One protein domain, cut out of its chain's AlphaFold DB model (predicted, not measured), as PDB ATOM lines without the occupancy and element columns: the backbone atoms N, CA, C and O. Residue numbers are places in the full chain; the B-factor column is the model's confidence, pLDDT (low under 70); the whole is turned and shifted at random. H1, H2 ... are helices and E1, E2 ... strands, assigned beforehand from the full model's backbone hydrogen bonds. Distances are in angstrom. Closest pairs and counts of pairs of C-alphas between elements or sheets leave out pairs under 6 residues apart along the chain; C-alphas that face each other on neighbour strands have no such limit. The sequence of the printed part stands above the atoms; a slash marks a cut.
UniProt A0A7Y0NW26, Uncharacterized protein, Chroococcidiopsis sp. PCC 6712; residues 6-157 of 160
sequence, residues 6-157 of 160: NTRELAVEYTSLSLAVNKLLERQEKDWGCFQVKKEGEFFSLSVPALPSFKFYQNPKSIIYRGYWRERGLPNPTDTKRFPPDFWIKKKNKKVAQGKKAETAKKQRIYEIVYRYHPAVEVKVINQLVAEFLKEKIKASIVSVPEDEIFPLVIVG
ATOM      1  N   ASN A   6      27.070 177.281   6.936       64.94
ATOM      2  CA  ASN A   6      25.959 176.808   6.101       64.94
ATOM      3  C   ASN A   6      24.730 177.752   6.131       64.94
ATOM      4  O   ASN A   6      23.897 177.756   5.235       64.94
ATOM      5  N   THR A   7      24.587 178.634   7.128       66.12
ATOM      6  CA  THR A   7      23.318 179.376   7.292       66.12
ATOM      7  C   THR A   7      23.091 180.493   6.275       66.12
ATOM      8  O   THR A   7      21.943 180.822   5.978       66.12
ATOM      9  N   ARG A   8      24.155 181.089   5.715       72.12
ATOM     10  CA  ARG A   8      24.000 182.037   4.596       72.12
ATOM     11  C   ARG A   8      23.501 181.322   3.342       72.12
ATOM     12  O   ARG A   8      22.654 181.868   2.647       72.12
ATOM     13  N   GLU A   9      23.982 180.106   3.109       78.62
ATOM     14  CA  GLU A   9      23.530 179.245   2.016       78.62
ATOM     15  C   GLU A   9      22.070 178.839   2.232       78.62
ATOM     16  O   GLU A   9      21.253 179.072   1.347       78.62
ATOM     17  N   LEU A  10      21.700 178.414   3.449       80.56
ATOM     18  CA  LEU A  10      20.302 178.141   3.816       80.56
ATOM     19  C   LEU A  10      19.397 179.364   3.620       80.56
ATOM     20  O   LEU A  10      18.265 179.231   3.165       80.56
ATOM     21  N   ALA A  11      19.855 180.568   3.969       79.06
ATOM     22  CA  ALA A  11      19.040 181.767   3.809       79.06
ATOM     23  C   ALA A  11      18.777 182.116   2.335       79.06
ATOM     24  O   ALA A  11      17.710 182.634   2.004       79.06
ATOM     25  N   VAL A  12      19.736 181.818   1.454       83.94
ATOM     26  CA  VAL A  12      19.587 181.978   0.002       83.94
ATOM     27  C   VAL A  12      18.689 180.874  -0.563       83.94
ATOM     28  O   VAL A  12      17.719 181.171  -1.261       83.94
ATOM     29  N   GLU A  13      18.951 179.617  -0.201       88.38
ATOM     30  CA  GLU A  13      18.184 178.434  -0.617       88.38
ATOM     31  C   GLU A  13      16.702 178.549  -0.227       88.38
ATOM     32  O   GLU A  13      15.811 178.315  -1.043       88.38
ATOM     33  N   TYR A  14      16.423 179.013   0.995       90.81
ATOM     34  CA  TYR A  14      15.076 179.134   1.551       90.81
ATOM     35  C   TYR A  14      14.601 180.590   1.664       90.81
ATOM     36  O   TYR A  14      13.945 180.956   2.640       90.81
ATOM     37  N   THR A  15      14.861 181.420   0.647       92.56
ATOM     38  CA  THR A  15      14.574 182.873   0.650       92.56
ATOM     39  C   THR A  15      13.180 183.236   1.200       92.56
ATOM     40  O   THR A  15      13.050 184.097   2.075       92.56
ATOM     41  N   SER A  16      12.117 182.563   0.739       93.81
ATOM     42  CA  SER A  16      10.739 182.831   1.190       93.81
ATOM     43  C   SER A  16      10.513 182.517   2.674       93.81
ATOM     44  O   SER A  16       9.781 183.239   3.357       93.81
ATOM     45  N   LEU A  17      11.134 181.448   3.179       95.12
ATOM     46  CA  LEU A  17      11.075 181.067   4.590       95.12
ATOM     47  C   LEU A  17      11.912 182.026   5.436       95.12
ATOM     48  O   LEU A  17      11.440 182.495   6.468       95.12
ATOM     49  N   SER A  18      13.116 182.374   4.985       95.25
ATOM     50  CA  SER A  18      13.989 183.336   5.656       95.25
ATOM     51  C   SER A  18      13.325 184.700   5.807       95.25
ATOM     52  O   SER A  18      13.380 185.291   6.882       95.25
ATOM     53  N   LEU A  19      12.608 185.169   4.781       95.94
ATOM     54  CA  LEU A  19      11.798 186.381   4.883       95.94
ATOM     55  C   LEU A  19      10.718 186.255   5.967       95.94
ATOM     56  O   LEU A  19      10.549 187.170   6.772       95.94
ATOM     57  N   ALA A  20       9.995 185.133   6.015       97.38
ATOM     58  CA  ALA A  20       8.971 184.904   7.033       97.38
ATOM     59  C   ALA A  20       9.570 184.818   8.450       97.38
ATOM     60  O   ALA A  20       9.025 185.411   9.378       97.38
ATOM     61  N   VAL A  21      10.725 184.168   8.619       96.81
ATOM     62  CA  VAL A  21      11.476 184.140   9.886       96.81
ATOM     63  C   VAL A  21      11.925 185.546  10.289       96.81
ATOM     64  O   VAL A  21      11.797 185.916  11.456       96.81
ATOM     65  N   ASN A  22      12.385 186.370   9.346       96.19
ATOM     66  CA  ASN A  22      12.723 187.757   9.651       96.19
ATOM     67  C   ASN A  22      11.492 188.535  10.135       96.19
ATOM     68  O   ASN A  22      11.545 189.175  11.182       96.19
ATOM     69  N   LYS A  23      10.350 188.409   9.443       97.00
ATOM     70  CA  LYS A  23       9.087 189.052   9.849       97.00
ATOM     71  C   LYS A  23       8.600 188.590  11.222       97.00
ATOM     72  O   LYS A  23       8.210 189.423  12.041       97.00
ATOM     73  N   LEU A  24       8.724 187.296  11.516       97.31
ATOM     74  CA  LEU A  24       8.460 186.722  12.835       97.31
ATOM     75  C   LEU A  24       9.289 187.418  13.924       97.31
ATOM     76  O   LEU A  24       8.736 187.880  14.924       97.31
ATOM     77  N   LEU A  25      10.603 187.536  13.722       95.25
ATOM     78  CA  LEU A  25      11.505 188.169  14.685       95.25
ATOM     79  C   LEU A  25      11.302 189.685  14.768       95.25
ATOM     80  O   LEU A  25      11.491 190.270  15.834       95.25
ATOM     81  N   GLU A  26      10.927 190.344  13.674       94.88
ATOM     82  CA  GLU A  26      10.559 191.765  13.618       94.88
ATOM     83  C   GLU A  26       9.190 192.061  14.240       94.88
ATOM     84  O   GLU A  26       8.859 193.233  14.413       94.88
ATOM     85  N   ARG A  27       8.425 191.030  14.631       94.38
ATOM     86  CA  ARG A  27       7.050 191.163  15.137       94.38
ATOM     87  C   ARG A  27       6.142 191.853  14.116       94.38
ATOM     88  O   ARG A  27       5.331 192.712  14.463       94.38
ATOM     89  N   GLN A  28       6.304 191.476  12.851       96.25
ATOM     90  CA  GLN A  28       5.521 191.969  11.726       96.25
ATOM     91  C   GLN A  28       4.699 190.828  11.134       96.25
ATOM     92  O   GLN A  28       5.207 189.728  10.920       96.25
ATOM     93  N   GLU A  29       3.421 191.094  10.876       96.88
ATOM     94  CA  GLU A  29       2.548 190.119  10.230       96.88
ATOM     95  C   GLU A  29       2.885 189.974   8.743       96.88
ATOM     96  O   GLU A  29       3.394 190.888   8.091       96.88
ATOM     97  N   LYS A  30       2.618 188.779   8.222       97.25
ATOM     98  CA  LYS A  30       2.793 188.396   6.824       97.25
ATOM     99  C   LYS A  30       1.712 187.375   6.492       97.25
ATOM    100  O   LYS A  30       1.785 186.235   6.933       97.25
ATOM    101  N   ASP A  31       0.719 187.773   5.719       95.19
ATOM    102  CA  ASP A  31      -0.495 186.998   5.435       95.19
ATOM    103  C   ASP A  31      -0.510 186.341   4.044       95.19
ATOM    104  O   ASP A  31      -1.405 185.559   3.735       95.19
ATOM    105  N   TRP A  32       0.503 186.599   3.219       92.62
ATOM    106  CA  TRP A  32       0.627 186.071   1.862       92.62
ATOM    107  C   TRP A  32       1.671 184.951   1.743       92.62
ATOM    108  O   TRP A  32       2.624 184.872   2.523       92.62
ATOM    109  N   GLY A  33       1.538 184.116   0.707       92.50
ATOM    110  CA  GLY A  33       2.440 182.995   0.415       92.50
ATOM    111  C   GLY A  33       2.299 181.807   1.375       92.50
ATOM    112  O   GLY A  33       1.429 181.789   2.244       92.50
ATOM    113  N   CYS A  34       3.170 180.806   1.210       92.38
ATOM    114  CA  CYS A  34       3.094 179.540   1.952       92.38
ATOM    115  C   CYS A  34       3.515 179.665   3.424       92.38
ATOM    116  O   CYS A  34       2.991 178.953   4.273       92.38
ATOM    117  N   PHE A  35       4.457 180.563   3.725       96.25
ATOM    118  CA  PHE A  35       4.914 180.839   5.087       96.25
ATOM    119  C   PHE A  35       4.276 182.132   5.580       96.25
ATOM    120  O   PHE A  35       4.583 183.207   5.053       96.25
ATOM    121  N   GLN A  36       3.404 182.032   6.576       97.25
ATOM    122  CA  GLN A  36       2.646 183.170   7.098       97.25
ATOM    123  C   GLN A  36       3.048 183.471   8.537       97.25
ATOM    124  O   GLN A  36       3.325 182.558   9.308       97.25
ATOM    125  N   VAL A  37       3.046 184.746   8.909       98.00
ATOM    126  CA  VAL A  37       3.290 185.215  10.272       98.00
ATOM    127  C   VAL A  37       2.051 185.949  10.755       98.00
ATOM    128  O   VAL A  37       1.641 186.931  10.142       98.00
ATOM    129  N   LYS A  38       1.467 185.492  11.861       97.31
ATOM    130  CA  LYS A  38       0.287 186.116  12.475       97.31
ATOM    131  C   LYS A  38       0.552 186.458  13.928       97.31
ATOM    132  O   LYS A  38       1.239 185.708  14.624       97.31
ATOM    133  N   LYS A  39       0.005 187.570  14.402       96.75
ATOM    134  CA  LYS A  39       0.041 187.921  15.819       96.75
ATOM    135  C   LYS A  39      -1.041 187.144  16.567       96.75
ATOM    136  O   LYS A  39      -2.208 187.168  16.195       96.75
ATOM    137  N   GLU A  40      -0.666 186.493  17.661       94.62
ATOM    138  CA  GLU A  40      -1.573 185.705  18.497       94.62
ATOM    139  C   GLU A  40      -1.309 186.015  19.979       94.62
ATOM    140  O   GLU A  40      -0.420 185.447  20.615       94.62
ATOM    141  N   GLY A  41      -2.064 186.964  20.542       91.75
ATOM    142  CA  GLY A  41      -1.847 187.437  21.912       91.75
ATOM    143  C   GLY A  41      -0.457 188.061  22.093       91.75
ATOM    144  O   GLY A  41      -0.120 189.050  21.437       91.75
ATOM    145  N   GLU A  42       0.351 187.484  22.986       93.00
ATOM    146  CA  GLU A  42       1.749 187.888  23.211       93.00
ATOM    147  C   GLU A  42       2.749 187.238  22.238       93.00
ATOM    148  O   GLU A  42       3.944 187.547  22.279       93.00
ATOM    149  N   PHE A  43       2.279 186.347  21.364       96.00
ATOM    150  CA  PHE A  43       3.103 185.594  20.428       96.00
ATOM    151  C   PHE A  43       2.994 186.147  19.011       96.00
ATOM    152  O   PHE A  43       2.002 186.766  18.623       96.00
ATOM    153  N   PHE A  44       4.021 185.867  18.219       97.31
ATOM    154  CA  PHE A  44       3.920 185.833  16.768       97.31
ATOM    155  C   PHE A  44       4.102 184.390  16.316       97.31
ATOM    156  O   PHE A  44       4.974 183.682  16.815       97.31
ATOM    157  N   SER A  45       3.260 183.951  15.395       97.25
ATOM    158  CA  SER A  45       3.140 182.556  14.999       97.25
ATOM    159  C   SER A  45       3.508 182.402  13.540       97.25
ATOM    160  O   SER A  45       2.846 182.974  12.677       97.25
ATOM    161  N   LEU A  46       4.550 181.618  13.275       97.62
ATOM    162  CA  LEU A  46       4.940 181.212  11.934       97.62
ATOM    163  C   LEU A  46       4.172 179.941  11.559       97.62
ATOM    164  O   LEU A  46       4.356 178.884  12.166       97.62
ATOM    165  N   SER A  47       3.307 180.061  10.560       96.00
ATOM    166  CA  SER A  47       2.632 178.942   9.918       96.00
ATOM    167  C   SER A  47       3.506 178.403   8.792       96.00
ATOM    168  O   SER A  47       4.010 179.167   7.963       96.00
ATOM    169  N   VAL A  48       3.687 177.085   8.788       93.19
ATOM    170  CA  VAL A  48       4.480 176.349   7.808       93.19
ATOM    171  C   VAL A  48       3.637 175.177   7.308       93.19
ATOM    172  O   VAL A  48       3.063 174.471   8.142       93.19
ATOM    173  N   PRO A  49       3.531 174.946   5.988       91.06
ATOM    174  CA  PRO A  49       2.766 173.820   5.469       91.06
ATOM    175  C   PRO A  49       3.267 172.491   6.041       91.06
ATOM    176  O   PRO A  49       4.471 172.274   6.137       91.06
ATOM    177  N   ALA A  50       2.332 171.611   6.404       89.38
ATOM    178  CA  ALA A  50       2.598 170.274   6.942       89.38
ATOM    179  C   ALA A  50       3.385 170.210   8.271       89.38
ATOM    180  O   ALA A  50       3.740 169.115   8.703       89.38
ATOM    181  N   LEU A  51       3.606 171.338   8.959       93.25
ATOM    182  CA  LEU A  51       4.227 171.370  10.284       93.25
ATOM    183  C   LEU A  51       3.305 172.024  11.323       93.25
ATOM    184  O   LEU A  51       2.464 172.862  10.980       93.25
ATOM    185  N   PRO A  52       3.491 171.709  12.619       93.75
ATOM    186  CA  PRO A  52       2.944 172.524  13.696       93.75
ATOM    187  C   PRO A  52       3.363 173.990  13.533       93.75
ATOM    188  O   PRO A  52       4.428 174.285  12.998       93.75
ATOM    189  N   SER A  53       2.561 174.934  14.022       94.38
ATOM    190  CA  SER A  53       2.966 176.342  13.972       94.38
ATOM    191  C   SER A  53       4.073 176.616  14.989       94.38
ATOM    192  O   SER A  53       4.000 176.163  16.136       94.38
ATOM    193  N   PHE A  54       5.061 177.421  14.601       97.19
ATOM    194  CA  PHE A  54       6.092 177.889  15.519       97.19
ATOM    195  C   PHE A  54       5.635 179.175  16.206       97.19
ATOM    196  O   PHE A  54       5.521 180.228  15.579       97.19
ATOM    197  N   LYS A  55       5.347 179.083  17.503       96.88
ATOM    198  CA  LYS A  55       4.904 180.190  18.355       96.88
ATOM    199  C   LYS A  55       6.129 180.859  18.970       96.88
ATOM    200  O   LYS A  55       6.836 180.241  19.765       96.88
ATOM    201  N   PHE A  56       6.373 182.120  18.634       97.19
ATOM    202  CA  PHE A  56       7.515 182.892  19.111       97.19
ATOM    203  C   PHE A  56       7.080 183.988  20.082       97.19
ATOM    204  O   PHE A  56       6.296 184.875  19.745       97.19
ATOM    205  N   TYR A  57       7.616 183.929  21.294       96.00
ATOM    206  CA  TYR A  57       7.454 184.930  22.335       96.00
ATOM    207  C   TYR A  57       8.738 185.733  22.498       96.00
ATOM    208  O   TYR A  57       9.826 185.180  22.687       96.00
ATOM    209  N   GLN A  58       8.584 187.053  22.514       93.62
ATOM    210  CA  GLN A  58       9.641 187.996  22.844       93.62
ATOM    211  C   GLN A  58       9.163 188.906  23.971       93.62
ATOM    212  O   GLN A  58       8.171 189.623  23.826       93.62
ATOM    213  N   ASN A  59       9.915 188.942  25.069       90.81
ATOM    214  CA  ASN A  59       9.652 189.905  26.126       90.81
ATOM    215  C   ASN A  59      10.028 191.326  25.648       90.81
ATOM    216  O   ASN A  59      11.151 191.534  25.191       90.81
ATOM    217  N   PRO A  60       9.142 192.329  25.775       85.25
ATOM    218  CA  PRO A  60       9.411 193.675  25.264       85.25
ATOM    219  C   PRO A  60      10.466 194.445  26.072       85.25
ATOM    220  O   PRO A  60      11.028 195.410  25.569       85.25
ATOM    221  N   LYS A  61      10.733 194.042  27.322       86.19
ATOM    222  CA  LYS A  61      11.617 194.756  28.260       86.19
ATOM    223  C   LYS A  61      12.972 194.077  28.453       86.19
ATOM    224  O   LYS A  61      13.807 194.577  29.199       86.19
ATOM    225  N   SER A  62      13.191 192.905  27.859       85.12
ATOM    226  CA  SER A  62      14.396 192.121  28.117       85.12
ATOM    227  C   SER A  62      14.754 191.194  26.961       85.12
ATOM    228  O   SER A  62      13.908 190.796  26.168       85.12
ATOM    229  N   ILE A  63      16.025 190.785  26.908       86.50
ATOM    230  CA  ILE A  63      16.526 189.726  26.017       86.50
ATOM    231  C   ILE A  63      16.051 188.373  26.572       86.50
ATOM    232  O   ILE A  63      16.828 187.613  27.160       86.50
ATOM    233  N   ILE A  64      14.742 188.133  26.507       90.50
ATOM    234  CA  ILE A  64      14.087 186.862  26.810       90.50
ATOM    235  C   ILE A  64      13.267 186.503  25.580       90.50
ATOM    236  O   ILE A  64      12.273 187.159  25.264       90.50
ATOM    237  N   TYR A  65      13.704 185.442  24.913       94.25
ATOM    238  CA  TYR A  65      13.063 184.878  23.737       94.25
ATOM    239  C   TYR A  65      12.716 183.426  24.025       94.25
ATOM    240  O   TYR A  65      13.510 182.714  24.653       94.25
ATOM    241  N   ARG A  66      11.526 183.006  23.597       95.44
ATOM    242  CA  ARG A  66      11.045 181.631  23.730       95.44
ATOM    243  C   ARG A  66      10.306 181.225  22.462       95.44
ATOM    244  O   ARG A  66       9.466 181.978  21.986       95.44
ATOM    245  N   GLY A  67      10.609 180.051  21.933       96.31
ATOM    246  CA  GLY A  67       9.920 179.466  20.787       96.31
ATOM    247  C   GLY A  67       9.319 178.114  21.136       96.31
ATOM    248  O   GLY A  67       9.872 177.380  21.959       96.31
ATOM    249  N   TYR A  68       8.179 177.807  20.530       96.06
ATOM    250  CA  TYR A  68       7.402 176.609  20.820       96.06
ATOM    251  C   TYR A  68       6.788 176.046  19.541       96.06
ATOM    252  O   TYR A  68       6.078 176.759  18.835       96.06
ATOM    253  N   TRP A  69       6.989 174.763  19.273       95.44
ATOM    254  CA  TRP A  69       6.297 174.057  18.193       95.44
ATOM    255  C   TRP A  69       4.974 173.508  18.720       95.44
ATOM    256  O   TRP A  69       4.969 172.659  19.611       95.44
ATOM    257  N   ARG A  70       3.835 174.027  18.248       93.50
ATOM    258  CA  ARG A  70       2.508 173.633  18.756       93.50
ATOM    259  C   ARG A  70       1.506 173.468  17.622       93.50
ATOM    260  O   ARG A  70       1.379 174.334  16.760       93.50
ATOM    261  N   GLU A  71       0.756 172.371  17.662       86.75
ATOM    262  CA  GLU A  71      -0.360 172.142  16.738       86.75
ATOM    263  C   GLU A  71      -1.569 173.007  17.098       86.75
ATOM    264  O   GLU A  71      -2.228 173.557  16.218       86.75
ATOM    265  N   ARG A  72      -1.864 173.142  18.398       83.88
ATOM    266  CA  ARG A  72      -3.017 173.890  18.908       83.88
ATOM    267  C   ARG A  72      -2.670 174.651  20.182       83.88
ATOM    268  O   ARG A  72      -1.878 174.184  20.999       83.88
ATOM    269  N   GLY A  73      -3.330 175.795  20.356       86.19
ATOM    270  CA  GLY A  73      -3.224 176.635  21.548       86.19
ATOM    271  C   GLY A  73      -1.940 177.462  21.628       86.19
ATOM    272  O   GLY A  73      -0.975 177.253  20.888       86.19
ATOM    273  N   LEU A  74      -1.949 178.425  22.549       88.25
ATOM    274  CA  LEU A  74      -0.782 179.229  22.899       88.25
ATOM    275  C   LEU A  74      -0.180 178.705  24.206       88.25
ATOM    276  O   LEU A  74      -0.923 178.475  25.164       88.25
ATOM    277  N   PRO A  75       1.145 178.510  24.274       88.88
ATOM    278  CA  PRO A  75       1.789 178.140  25.522       88.88
ATOM    279  C   PRO A  75       1.735 179.314  26.503       88.88
ATOM    280  O   PRO A  75       1.766 180.476  26.101       88.88
ATOM    281  N   ASN A  76       1.708 179.025  27.803       87.69
ATOM    282  CA  ASN A  76       1.927 180.064  28.800       87.69
ATOM    283  C   ASN A  76       3.437 180.362  28.869       87.69
ATOM    284  O   ASN A  76       4.200 179.478  29.278       87.69
ATOM    285  N   PRO A  77       3.898 181.576  28.512       84.88
ATOM    286  CA  PRO A  77       5.320 181.871  28.495       84.88
ATOM    287  C   PRO A  77       5.940 181.745  29.889       84.88
ATOM    288  O   PRO A  77       7.116 181.410  29.969       84.88
ATOM    289  N   THR A  78       5.207 181.970  30.986       87.12
ATOM    290  CA  THR A  78       5.760 181.907  32.352       87.12
ATOM    291  C   THR A  78       5.846 180.488  32.914       87.12
ATOM    292  O   THR A  78       6.652 180.249  33.811       87.12
ATOM    293  N   ASP A  79       5.069 179.537  32.391       87.69
ATOM    294  CA  ASP A  79       5.038 178.147  32.869       87.69
ATOM    295  C   ASP A  79       6.008 177.243  32.090       87.69
ATOM    296  O   ASP A  79       5.643 176.245  31.464       87.69
ATOM    297  N   THR A  80       7.294 177.592  32.133       85.44
ATOM    298  CA  THR A  80       8.343 176.832  31.436       85.44
ATOM    299  C   THR A  80       8.655 175.485  32.084       85.44
ATOM    300  O   THR A  80       9.433 174.718  31.529       85.44
ATOM    301  N   LYS A  81       8.119 175.207  33.281       86.12
ATOM    302  CA  LYS A  81       8.334 173.927  33.970       86.12
ATOM    303  C   LYS A  81       7.425 172.848  33.403       86.12
ATOM    304  O   LYS A  81       7.903 171.758  33.113       86.12
ATOM    305  N   ARG A  82       6.134 173.154  33.237       85.69
ATOM    306  CA  ARG A  82       5.174 172.209  32.651       85.69
ATOM    307  C   ARG A  82       5.266 172.187  31.132       85.69
ATOM    308  O   ARG A  82       5.159 171.124  30.532       85.69
ATOM    309  N   PHE A  83       5.519 173.344  30.523       85.12
ATOM    310  CA  PHE A  83       5.621 173.492  29.075       85.12
ATOM    311  C   PHE A  83       6.950 174.146  28.709       85.12
ATOM    312  O   PHE A  83       7.002 175.341  28.401       85.12
ATOM    313  N   PRO A  84       8.053 173.383  28.765       90.06
ATOM    314  CA  PRO A  84       9.351 173.916  28.405       90.06
ATOM    315  C   PRO A  84       9.370 174.361  26.935       90.06
ATOM    316  O   PRO A  84       8.707 173.746  26.089       90.06
ATOM    317  N   PRO A  85      10.095 175.448  26.629       93.94
ATOM    318  CA  PRO A  85      10.231 175.919  25.266       93.94
ATOM    319  C   PRO A  85      11.079 174.961  24.432       93.94
ATOM    320  O   PRO A  85      11.992 174.308  24.935       93.94
ATOM    321  N   ASP A  86      10.796 174.942  23.136       94.25
ATOM    322  CA  ASP A  86      11.601 174.237  22.140       94.25
ATOM    323  C   ASP A  86      12.794 175.086  21.692       94.25
ATOM    324  O   ASP A  86      13.738 174.567  21.110       94.25
ATOM    325  N   PHE A  87      12.766 176.386  21.992       94.38
ATOM    326  CA  PHE A  87      13.811 177.353  21.687       94.38
ATOM    327  C   PHE A  87      13.916 178.394  22.811       94.38
ATOM    328  O   PHE A  87      12.901 178.969  23.206       94.38
ATOM    329  N   TRP A  88      15.108 178.685  23.334       94.88
ATOM    330  CA  TRP A  88      15.305 179.692  24.384       94.88
ATOM    331  C   TRP A  88      16.736 180.242  24.437       94.88
ATOM    332  O   TRP A  88      17.657 179.726  23.812       94.88
ATOM    333  N   ILE A  89      16.930 181.301  25.230       93.94
ATOM    334  CA  ILE A  89      18.253 181.877  25.508       93.94
ATOM    335  C   ILE A  89      18.743 181.446  26.887       93.94
ATOM    336  O   ILE A  89      18.099 181.736  27.898       93.94
ATOM    337  N   LYS A  90      19.926 180.837  26.946       92.56
ATOM    338  CA  LYS A  90      20.698 180.662  28.177       92.56
ATOM    339  C   LYS A  90      21.642 181.843  28.362       92.56
ATOM    340  O   LYS A  90      22.410 182.196  27.471       92.56
ATOM    341  N   LYS A  91      21.597 182.458  29.543       91.75
ATOM    342  CA  LYS A  91      22.526 183.524  29.933       91.75
ATOM    343  C   LYS A  91      23.617 182.919  30.806       91.75
ATOM    344  O   LYS A  91      23.316 182.357  31.855       91.75
ATOM    345  N   LYS A  92      24.871 183.033  30.376       92.38
ATOM    346  CA  LYS A  92      26.056 182.618  31.138       92.38
ATOM    347  C   LYS A  92      26.969 183.825  31.340       92.38
ATOM    348  O   LYS A  92      26.889 184.797  30.595       92.38
ATOM    349  N   ASN A  93      27.843 183.757  32.336       91.38
ATOM    350  CA  ASN A  93      28.895 184.746  32.548       91.38
ATOM    351  C   ASN A  93      30.239 184.030  32.629       91.38
ATOM    352  O   ASN A  93      30.331 182.947  33.204       91.38
ATOM    353  N   LYS A  94      31.281 184.649  32.084       90.00
ATOM    354  CA  LYS A  94      32.660 184.167  32.158       90.00
ATOM    355  C   LYS A  94      33.568 185.302  32.623       90.00
ATOM    356  O   LYS A  94      33.332 186.453  32.271       90.00
ATOM    357  N   LYS A  95      34.608 184.989  33.399       88.31
ATOM    358  CA  LYS A  95      35.719 185.917  33.657       88.31
ATOM    359  C   LYS A  95      36.793 185.708  32.593       88.31
ATOM    360  O   LYS A  95      37.193 184.572  32.340       88.31
ATOM    361  N   VAL A  96      37.230 186.787  31.958       83.75
ATOM    362  CA  VAL A  96      38.235 186.770  30.894       83.75
ATOM    363  C   VAL A  96      39.407 187.631  31.334       83.75
ATOM    364  O   VAL A  96      39.258 188.835  31.522       83.75
ATOM    365  N   ALA A  97      40.566 187.002  31.527       80.00
ATOM    366  CA  ALA A  97      41.797 187.702  31.873       80.00
ATOM    367  C   ALA A  97      42.222 188.619  30.717       80.00
ATOM    368  O   ALA A  97      42.372 188.157  29.584       80.00
ATOM    369  N   GLN A  98      42.430 189.908  30.993       69.88
ATOM    370  CA  GLN A  98      43.083 190.814  30.050       69.88
ATOM    371  C   GLN A  98      44.586 190.842  30.342       69.88
ATOM    372  O   GLN A  98      45.072 191.640  31.141       69.88
ATOM    373  N   GLY A  99      45.328 189.931  29.712       69.38
ATOM    374  CA  GLY A  99      46.778 189.794  29.882       69.38
ATOM    375  C   GLY A  99      47.185 188.632  30.793       69.38
ATOM    376  O   GLY A  99      46.401 187.729  31.066       69.38
ATOM    377  N   LYS A 100      48.450 188.632  31.236       66.06
ATOM    378  CA  LYS A 100      49.051 187.512  31.992       66.06
ATOM    379  C   LYS A 100      48.649 187.458  33.475       66.06
ATOM    380  O   LYS A 100      48.911 186.449  34.120       66.06
ATOM    381  N   LYS A 101      48.054 188.521  34.030       60.56
ATOM    382  CA  LYS A 101      47.676 188.605  35.453       60.56
ATOM    383  C   LYS A 101      46.164 188.432  35.622       60.56
ATOM    384  O   LYS A 101      45.390 189.003  34.867       60.56
ATOM    385  N   ALA A 102      45.746 187.662  36.626       62.94
ATOM    386  CA  ALA A 102      44.331 187.379  36.891       62.94
ATOM    387  C   ALA A 102      43.546 188.584  37.450       62.94
ATOM    388  O   ALA A 102      42.324 188.622  37.332       62.94
ATOM    389  N   GLU A 103      44.232 189.578  38.021       65.19
ATOM    390  CA  GLU A 103      43.631 190.786  38.615       65.19
ATOM    391  C   GLU A 103      42.969 191.715  37.587       65.19
ATOM    392  O   GLU A 103      42.091 192.494  37.938       65.19
ATOM    393  N   THR A 104      43.319 191.600  36.303       70.12
ATOM    394  CA  THR A 104      42.710 192.371  35.205       70.12
ATOM    395  C   THR A 104      41.541 191.631  34.544       70.12
ATOM    396  O   THR A 104      41.146 191.949  33.420       70.12
ATOM    397  N   ALA A 105      41.000 190.590  35.191       79.50
ATOM    398  CA  ALA A 105      39.917 189.803  34.624       79.50
ATOM    399  C   ALA A 105      38.613 190.604  34.552       79.50
ATOM    400  O   ALA A 105      38.011 190.939  35.570       79.50
ATOM    401  N   LYS A 106      38.139 190.832  33.327       86.19
ATOM    402  CA  LYS A 106      36.846 191.460  33.058       86.19
ATOM    403  C   LYS A 106      35.754 190.413  32.915       86.19
ATOM    404  O   LYS A 106      36.003 189.258  32.550       86.19
ATOM    405  N   LYS A 107      34.518 190.806  33.196       90.94
ATOM    406  CA  LYS A 107      33.358 189.929  33.034       90.94
ATOM    407  C   LYS A 107      32.878 189.949  31.582       90.94
ATOM    408  O   LYS A 107      32.856 190.985  30.932       90.94
ATOM    409  N   GLN A 108      32.470 188.795  31.073       92.69
ATOM    410  CA  GLN A 108      31.848 188.642  29.763       92.69
ATOM    411  C   GLN A 108      30.500 187.950  29.914       92.69
ATOM    412  O   GLN A 108      30.424 186.819  30.402       92.69
ATOM    413  N   ARG A 109      29.435 188.618  29.467       93.44
ATOM    414  CA  ARG A 109      28.113 188.005  29.307       93.44
ATOM    415  C   ARG A 109      28.104 187.120  28.064       93.44
ATOM    416  O   ARG A 109      28.655 187.494  27.034       93.44
ATOM    417  N   ILE A 110      27.458 185.967  28.149       93.62
ATOM    418  CA  ILE A 110      27.262 185.048  27.028       93.62
ATOM    419  C   ILE A 110      25.766 184.786  26.884       93.62
ATOM    420  O   ILE A 110      25.121 184.300  27.815       93.62
ATOM    421  N   TYR A 111      25.230 185.104  25.711       94.75
ATOM    422  CA  TYR A 111      23.883 184.746  25.290       94.75
ATOM    423  C   TYR A 111      23.987 183.528  24.377       94.75
ATOM    424  O   TYR A 111      24.393 183.632  23.222       94.75
ATOM    425  N   GLU A 112      23.668 182.360  24.919       94.94
ATOM    426  CA  GLU A 112      23.653 181.103  24.182       94.94
ATOM    427  C   GLU A 112      22.222 180.808  23.738       94.94
ATOM    428  O   GLU A 112      21.321 180.635  24.560       94.94
ATOM    429  N   ILE A 113      22.010 180.793  22.429       95.31
ATOM    430  CA  ILE A 113      20.741 180.447  21.798       95.31
ATOM    431  C   ILE A 113      20.677 178.928  21.690       95.31
ATOM    432  O   ILE A 113      21.537 178.326  21.052       95.31
ATOM    433  N   VAL A 114      19.680 178.317  22.320       94.56
ATOM    434  CA  VAL A 114      19.512 176.862  22.381       94.56
ATOM    435  C   VAL A 114      18.140 176.500  21.841       94.56
ATOM    436  O   VAL A 114      17.164 177.220  22.053       94.56
ATOM    437  N   TYR A 115      18.065 175.370  21.160       93.94
ATOM    438  CA  TYR A 115      16.813 174.770  20.733       93.94
ATOM    439  C   TYR A 115      16.879 173.258  20.894       93.94
ATOM    440  O   TYR A 115      17.963 172.689  20.953       93.94
ATOM    441  N   ARG A 116      15.732 172.597  21.004       91.81
ATOM    442  CA  ARG A 116      15.673 171.140  21.134       91.81
ATOM    443  C   ARG A 116      15.980 170.465  19.812       91.81
ATOM    444  O   ARG A 116      15.639 170.987  18.744       91.81
ATOM    445  N   TYR A 117      16.576 169.282  19.886       88.00
ATOM    446  CA  TYR A 117      16.623 168.393  18.740       88.00
ATOM    447  C   TYR A 117      15.202 168.077  18.255       88.00
ATOM    448  O   TYR A 117      14.291 167.830  19.047       88.00
ATOM    449  N   HIS A 118      15.022 168.071  16.937       88.31
ATOM    450  CA  HIS A 118      13.774 167.677  16.305       88.31
ATOM    451  C   HIS A 118      14.076 166.734  15.132       88.31
ATOM    452  O   HIS A 118      14.974 167.044  14.346       88.31
ATOM    453  N   PRO A 119      13.358 165.602  14.993       86.81
ATOM    454  CA  PRO A 119      13.645 164.614  13.953       86.81
ATOM    455  C   PRO A 119      13.299 165.105  12.541       86.81
ATOM    456  O   PRO A 119      13.971 164.726  11.589       86.81
ATOM    457  N   ALA A 120      12.275 165.953  12.397       90.56
ATOM    458  CA  ALA A 120      11.924 166.547  11.104       90.56
ATOM    459  C   ALA A 120      12.989 167.557  10.645       90.56
ATOM    460  O   ALA A 120      13.327 168.493  11.381       90.56
ATOM    461  N   VAL A 121      13.490 167.374   9.420       90.00
ATOM    462  CA  VAL A 121      14.565 168.187   8.829       90.00
ATOM    463  C   VAL A 121      14.117 169.634   8.650       90.00
ATOM    464  O   VAL A 121      14.875 170.557   8.931       90.00
ATOM    465  N   GLU A 122      12.863 169.844   8.274       91.31
ATOM    466  CA  GLU A 122      12.266 171.156   8.061       91.31
ATOM    467  C   GLU A 122      12.267 171.975   9.356       91.31
ATOM    468  O   GLU A 122      12.670 173.136   9.367       91.31
ATOM    469  N   VAL A 123      11.911 171.349  10.483       93.31
ATOM    470  CA  VAL A 123      11.970 171.998  11.802       93.31
ATOM    471  C   VAL A 123      13.409 172.346  12.173       93.31
ATOM    472  O   VAL A 123      13.660 173.426  12.708       93.31
ATOM    473  N   LYS A 124      14.372 171.472  11.862       91.06
ATOM    474  CA  LYS A 124      15.794 171.749  12.091       91.06
ATOM    475  C   LYS A 124      16.265 172.966  11.286       91.06
ATOM    476  O   LYS A 124      16.906 173.837  11.869       91.06
ATOM    477  N   VAL A 125      15.917 173.051   9.999       91.38
ATOM    478  CA  VAL A 125      16.243 174.201   9.132       91.38
ATOM    479  C   VAL A 125      15.637 175.487   9.694       91.38
ATOM    480  O   VAL A 125      16.326 176.500   9.826       91.38
ATOM    481  N   ILE A 126      14.371 175.446  10.112       94.75
ATOM    482  CA  ILE A 126      13.690 176.610  10.691       94.75
ATOM    483  C   ILE A 126      14.352 177.034  12.002       94.75
ATOM    484  O   ILE A 126      14.641 178.214  12.183       94.75
ATOM    485  N   ASN A 127      14.651 176.092  12.899       94.44
ATOM    486  CA  ASN A 127      15.336 176.385  14.156       94.44
ATOM    487  C   ASN A 127      16.718 177.018  13.915       94.44
ATOM    488  O   ASN A 127      17.078 177.960  14.619       94.44
ATOM    489  N   GLN A 128      17.467 176.552  12.907       92.25
ATOM    490  CA  GLN A 128      18.756 177.136  12.518       92.25
ATOM    491  C   GLN A 128      18.608 178.571  11.996       92.25
ATOM    492  O   GLN A 128      19.332 179.460  12.448       92.25
ATOM    493  N   LEU A 129      17.644 178.820  11.101       94.19
ATOM    494  CA  LEU A 129      17.359 180.165  10.589       94.19
ATOM    495  C   LEU A 129      16.940 181.119  11.714       94.19
ATOM    496  O   LEU A 129      17.481 182.219  11.827       94.19
ATOM    497  N   VAL A 130      16.022 180.687  12.585       95.56
ATOM    498  CA  VAL A 130      15.580 181.468  13.750       95.56
ATOM    499  C   VAL A 130      16.760 181.758  14.675       95.56
ATOM    500  O   VAL A 130      16.916 182.897  15.113       95.56
ATOM    501  N   ALA A 131      17.610 180.765  14.960       94.56
ATOM    502  CA  ALA A 131      18.764 180.931  15.837       94.56
ATOM    503  C   ALA A 131      19.761 181.959  15.301       94.56
ATOM    504  O   ALA A 131      20.177 182.852  16.036       94.56
ATOM    505  N   GLU A 132      20.121 181.875  14.024       92.31
ATOM    506  CA  GLU A 132      21.099 182.791  13.440       92.31
ATOM    507  C   GLU A 132      20.538 184.204  13.266       92.31
ATOM    508  O   GLU A 132      21.205 185.178  13.615       92.31
ATOM    509  N   PHE A 133      19.286 184.351  12.830       94.56
ATOM    510  CA  PHE A 133      18.693 185.685  12.698       94.56
ATOM    511  C   PHE A 133      18.522 186.335  14.074       94.56
ATOM    512  O   PHE A 133      18.773 187.531  14.247       94.56
ATOM    513  N   LEU A 134      18.167 185.546  15.093       94.44
ATOM    514  CA  LEU A 134      18.083 186.038  16.460       94.44
ATOM    515  C   LEU A 134      19.458 186.401  17.030       94.44
ATOM    516  O   LEU A 134      19.571 187.393  17.747       94.44
ATOM    517  N   LYS A 135      20.508 185.642  16.705       94.44
ATOM    518  CA  LYS A 135      21.890 185.959  17.086       94.44
ATOM    519  C   LYS A 135      22.304 187.330  16.572       94.44
ATOM    520  O   LYS A 135      22.776 188.146  17.363       94.44
ATOM    521  N   GLU A 136      22.080 187.603  15.292       93.44
ATOM    522  CA  GLU A 136      22.398 188.906  14.704       93.44
ATOM    523  C   GLU A 136      21.524 190.022  15.292       93.44
ATOM    524  O   GLU A 136      22.039 191.078  15.662       93.44
ATOM    525  N   LYS A 137      20.232 189.759  15.529       92.75
ATOM    526  CA  LYS A 137      19.339 190.705  16.213       92.75
ATOM    527  C   LYS A 137      19.813 191.051  17.630       92.75
ATOM    528  O   LYS A 137      19.798 192.220  18.018       92.75
ATOM    529  N   ILE A 138      20.238 190.060  18.415       92.75
ATOM    530  CA  ILE A 138      20.749 190.279  19.775       92.75
ATOM    531  C   ILE A 138      22.054 191.073  19.720       92.75
ATOM    532  O   ILE A 138      22.178 192.045  20.463       92.75
ATOM    533  N   LYS A 139      22.992 190.722  18.831       92.31
ATOM    534  CA  LYS A 139      24.235 191.487  18.646       92.31
ATOM    535  C   LYS A 139      23.950 192.951  18.318       92.31
ATOM    536  O   LYS A 139      24.489 193.824  18.986       92.31
ATOM    537  N   ALA A 140      23.057 193.210  17.362       90.88
ATOM    538  CA  ALA A 140      22.681 194.564  16.960       90.88
ATOM    539  C   ALA A 140      22.009 195.365  18.091       90.88
ATOM    540  O   ALA A 140      22.124 196.585  18.136       90.88
ATOM    541  N   SER A 141      21.328 194.692  19.028       89.69
ATOM    542  CA  SER A 141      20.710 195.350  20.189       89.69
ATOM    543  C   SER A 141      21.695 195.756  21.294       89.69
ATOM    544  O   SER A 141      21.338 196.538  22.175       89.69
ATOM    545  N   ILE A 142      22.923 195.228  21.281       88.69
ATOM    546  CA  ILE A 142      23.950 195.540  22.280       88.69
ATOM    547  C   ILE A 142      24.759 196.737  21.776       88.69
ATOM    548  O   ILE A 142      25.724 196.582  21.035       88.69
ATOM    549  N   VAL A 143      24.349 197.939  22.178       83.69
ATOM    550  CA  VAL A 143      24.968 199.197  21.715       83.69
ATOM    551  C   VAL A 143      26.125 199.646  22.615       83.69
ATOM    552  O   VAL A 143      27.060 200.291  22.151       83.69
ATOM    553  N   SER A 144      26.095 199.294  23.901       83.62
ATOM    554  CA  SER A 144      27.129 199.674  24.865       83.62
ATOM    555  C   SER A 144      27.351 198.598  25.923       83.62
ATOM    556  O   SER A 144      26.506 197.728  26.169       83.62
ATOM    557  N   VAL A 145      28.535 198.641  26.532       85.38
ATOM    558  CA  VAL A 145      29.002 197.669  27.519       85.38
ATOM    559  C   VAL A 145      29.612 198.442  28.689       85.38
ATOM    560  O   VAL A 145      30.331 199.409  28.436       85.38
ATOM    561  N   PRO A 146      29.317 198.066  29.947       86.38
ATOM    562  CA  PRO A 146      29.960 198.659  31.120       86.38
ATOM    563  C   PRO A 146      31.492 198.573  31.060       86.38
ATOM    564  O   PRO A 146      32.032 197.638  30.473       86.38
ATOM    565  N   GLU A 147      32.200 199.510  31.694       83.44
ATOM    566  CA  GLU A 147      33.672 199.582  31.646       83.44
ATOM    567  C   GLU A 147      34.376 198.339  32.228       83.44
ATOM    568  O   GLU A 147      35.472 197.966  31.788       83.44
ATOM    569  N   ASP A 148      33.741 197.672  33.194       83.88
ATOM    570  CA  ASP A 148      34.207 196.447  33.854       83.88
ATOM    571  C   ASP A 148      33.860 195.160  33.078       83.88
ATOM    572  O   ASP A 148      34.300 194.057  33.433       83.88
ATOM    573  N   GLU A 149      33.116 195.289  31.979       86.69
ATOM    574  CA  GLU A 149      32.721 194.189  31.112       86.69
ATOM    575  C   GLU A 149      33.418 194.267  29.744       86.69
ATOM    576  O   GLU A 149      33.738 195.331  29.215       86.69
ATOM    577  N   ILE A 150      33.666 193.106  29.141       89.62
ATOM    578  CA  ILE A 150      33.991 193.020  27.713       89.62
ATOM    579  C   ILE A 150      32.736 192.707  26.907       89.62
ATOM    580  O   ILE A 150      31.732 192.231  27.449       89.62
ATOM    581  N   PHE A 151      32.811 192.947  25.596       89.12
ATOM    582  CA  PHE A 151      31.667 192.797  24.709       89.12
ATOM    583  C   PHE A 151      31.016 191.410  24.849       89.12
ATOM    584  O   PHE A 151      31.729 190.392  24.823       89.12
ATOM    585  N   PRO A 152      29.682 191.341  25.037       91.56
ATOM    586  CA  PRO A 152      29.002 190.073  25.204       91.56
ATOM    587  C   PRO A 152      29.189 189.158  24.000       91.56
ATOM    588  O   PRO A 152      29.148 189.589  22.848       91.56
ATOM    589  N   LEU A 153      29.332 187.869  24.275       92.44
ATOM    590  CA  LEU A 153      29.358 186.851  23.242       92.44
ATOM    591  C   LEU A 153      27.929 186.372  22.966       92.44
ATOM    592  O   LEU A 153      27.184 186.066  23.898       92.44
ATOM    593  N   VAL A 154      27.549 186.269  21.695       93.75
ATOM    594  CA  VAL A 154      26.275 185.668  21.281       93.75
ATOM    595  C   VAL A 154      26.584 184.454  20.416       93.75
ATOM    596  O   VAL A 154      27.182 184.592  19.347       93.75
ATOM    597  N   ILE A 155      26.209 183.271  20.895       93.62
ATOM    598  CA  ILE A 155      26.496 181.989  20.242       93.62
ATOM    599  C   ILE A 155      25.218 181.188  20.040       93.62
ATOM    600  O   ILE A 155      24.271 181.318  20.814       93.62
ATOM    601  N   VAL A 156      25.221 180.330  19.026       92.44
ATOM    602  CA  VAL A 156      24.232 179.260  18.886       92.44
ATOM    603  C   VAL A 156      24.836 178.010  19.518       92.44
ATOM    604  O   VAL A 156      25.933 177.593  19.146       92.44
ATOM    605  N   GLY A 157      24.169 177.492  20.544       85.62
ATOM    606  CA  GLY A 157      24.556 176.272  21.239       85.62
ATOM    607  C   GLY A 157      24.153 175.022  20.461       85.62
ATOM    608  O   GLY A 157      23.419 175.089  19.475       85.62
TER     609      GLY A 157
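Overview. This is residues 6 to 157 of the 160 residues of an uncharacterized protein of Chroococcidiopsis sp. PCC 6712 (UniProt A0A7Y0NW26). A strongly twisted sheet of seven strands curls like part of a barrel round one long helix, H3, while the long hairpin of E5 and E6 reaches out along the longest axis. H2 covers the E1, E2 and E3 part of the same face beside H3, the short H1 packs on H3 away from the sheet, and the loop of residues 71 to 86 lies on the side away from the helices. The printed part has 152 residues, with three named helices and seven named strands in the order H1 H2 E1 E2 E3 E4 E5 E6 H3 E7. The sheet, in the order E1 E2 E3 E4 E5 E6 E7, is mixed, and the class is mixed, helices and strands. The whole is compact, with a radius of gyration of the C-alphas of 17.2 A, but elongated, spanning 56 by 36 by 29 A.

Along the chain. H1 is residues 7 to 13, from C-alpha 7 at (23.318, 179.376, 7.292), and H2 is residues 15 to 26, 16.2 A long. E1 is residues 36 to 40, E2 43 to 47, E3 53 to 58 and E4 65 to 70. E5, residues 87 to 97, measures 31.5 A, and E6, residues 105 to 115, 30.9 A. H3, residues 121 to 141, measures 30.1 A from C-alpha 121 at (14.565, 168.187, 8.829). E7, residues 149 to 156, measures 21.1 A and ends at (24.232, 179.260, 18.886).

Arrangement. E1 to E6 form a meander, each strand the antiparallel neighbour of the one before. N 38 and O 45 of E1 and E2 are 3.0 A apart, N 44 and O 56 of E2 and E3 2.9 A, N 55 and O 68 of E3 and E4 2.8 A, N 67 and O 87 of E4 and E5 2.8 A, and N 90 and O 112 of E5 and E6 2.8 A, each within hydrogen-bond range. E6, H3 and E7 make a strand-helix-strand unit, two parallel neighbour strands with a helix between; N 111 and O 153 are 2.8 A apart. H2 and H3 are on the same face, two layers; H2 lies over E2 at a height over the sheet of 9.8 A. H2 touches H3 with residues 126 to 134 of H3 alone, the closest C-alphas being those of Val 21 and Val 130, 6.2 A, at a steep tilt of 47 degrees, the same way. The closest C-alphas of H3 and E7 are those of Lys 135 and Val 154, 6.1 A. H1 is not on the sheet; it touches H3, the closest C-alphas being those of Thr 7 and Leu 129, 6.9 A. In H1, H2 and H3 every O i to N i+4 pair is within hydrogen-bond range.

Size, cuts and confidence. The two C-alphas farthest apart are those of Trp 32 and Lys 101, 57.9 A. The printed part has no cut, and its one long link is E4 to E5, 16 residues. The mean pLDDT of the printed part is 89.9; residues 6 to 7 and 98 to 103 are under 70.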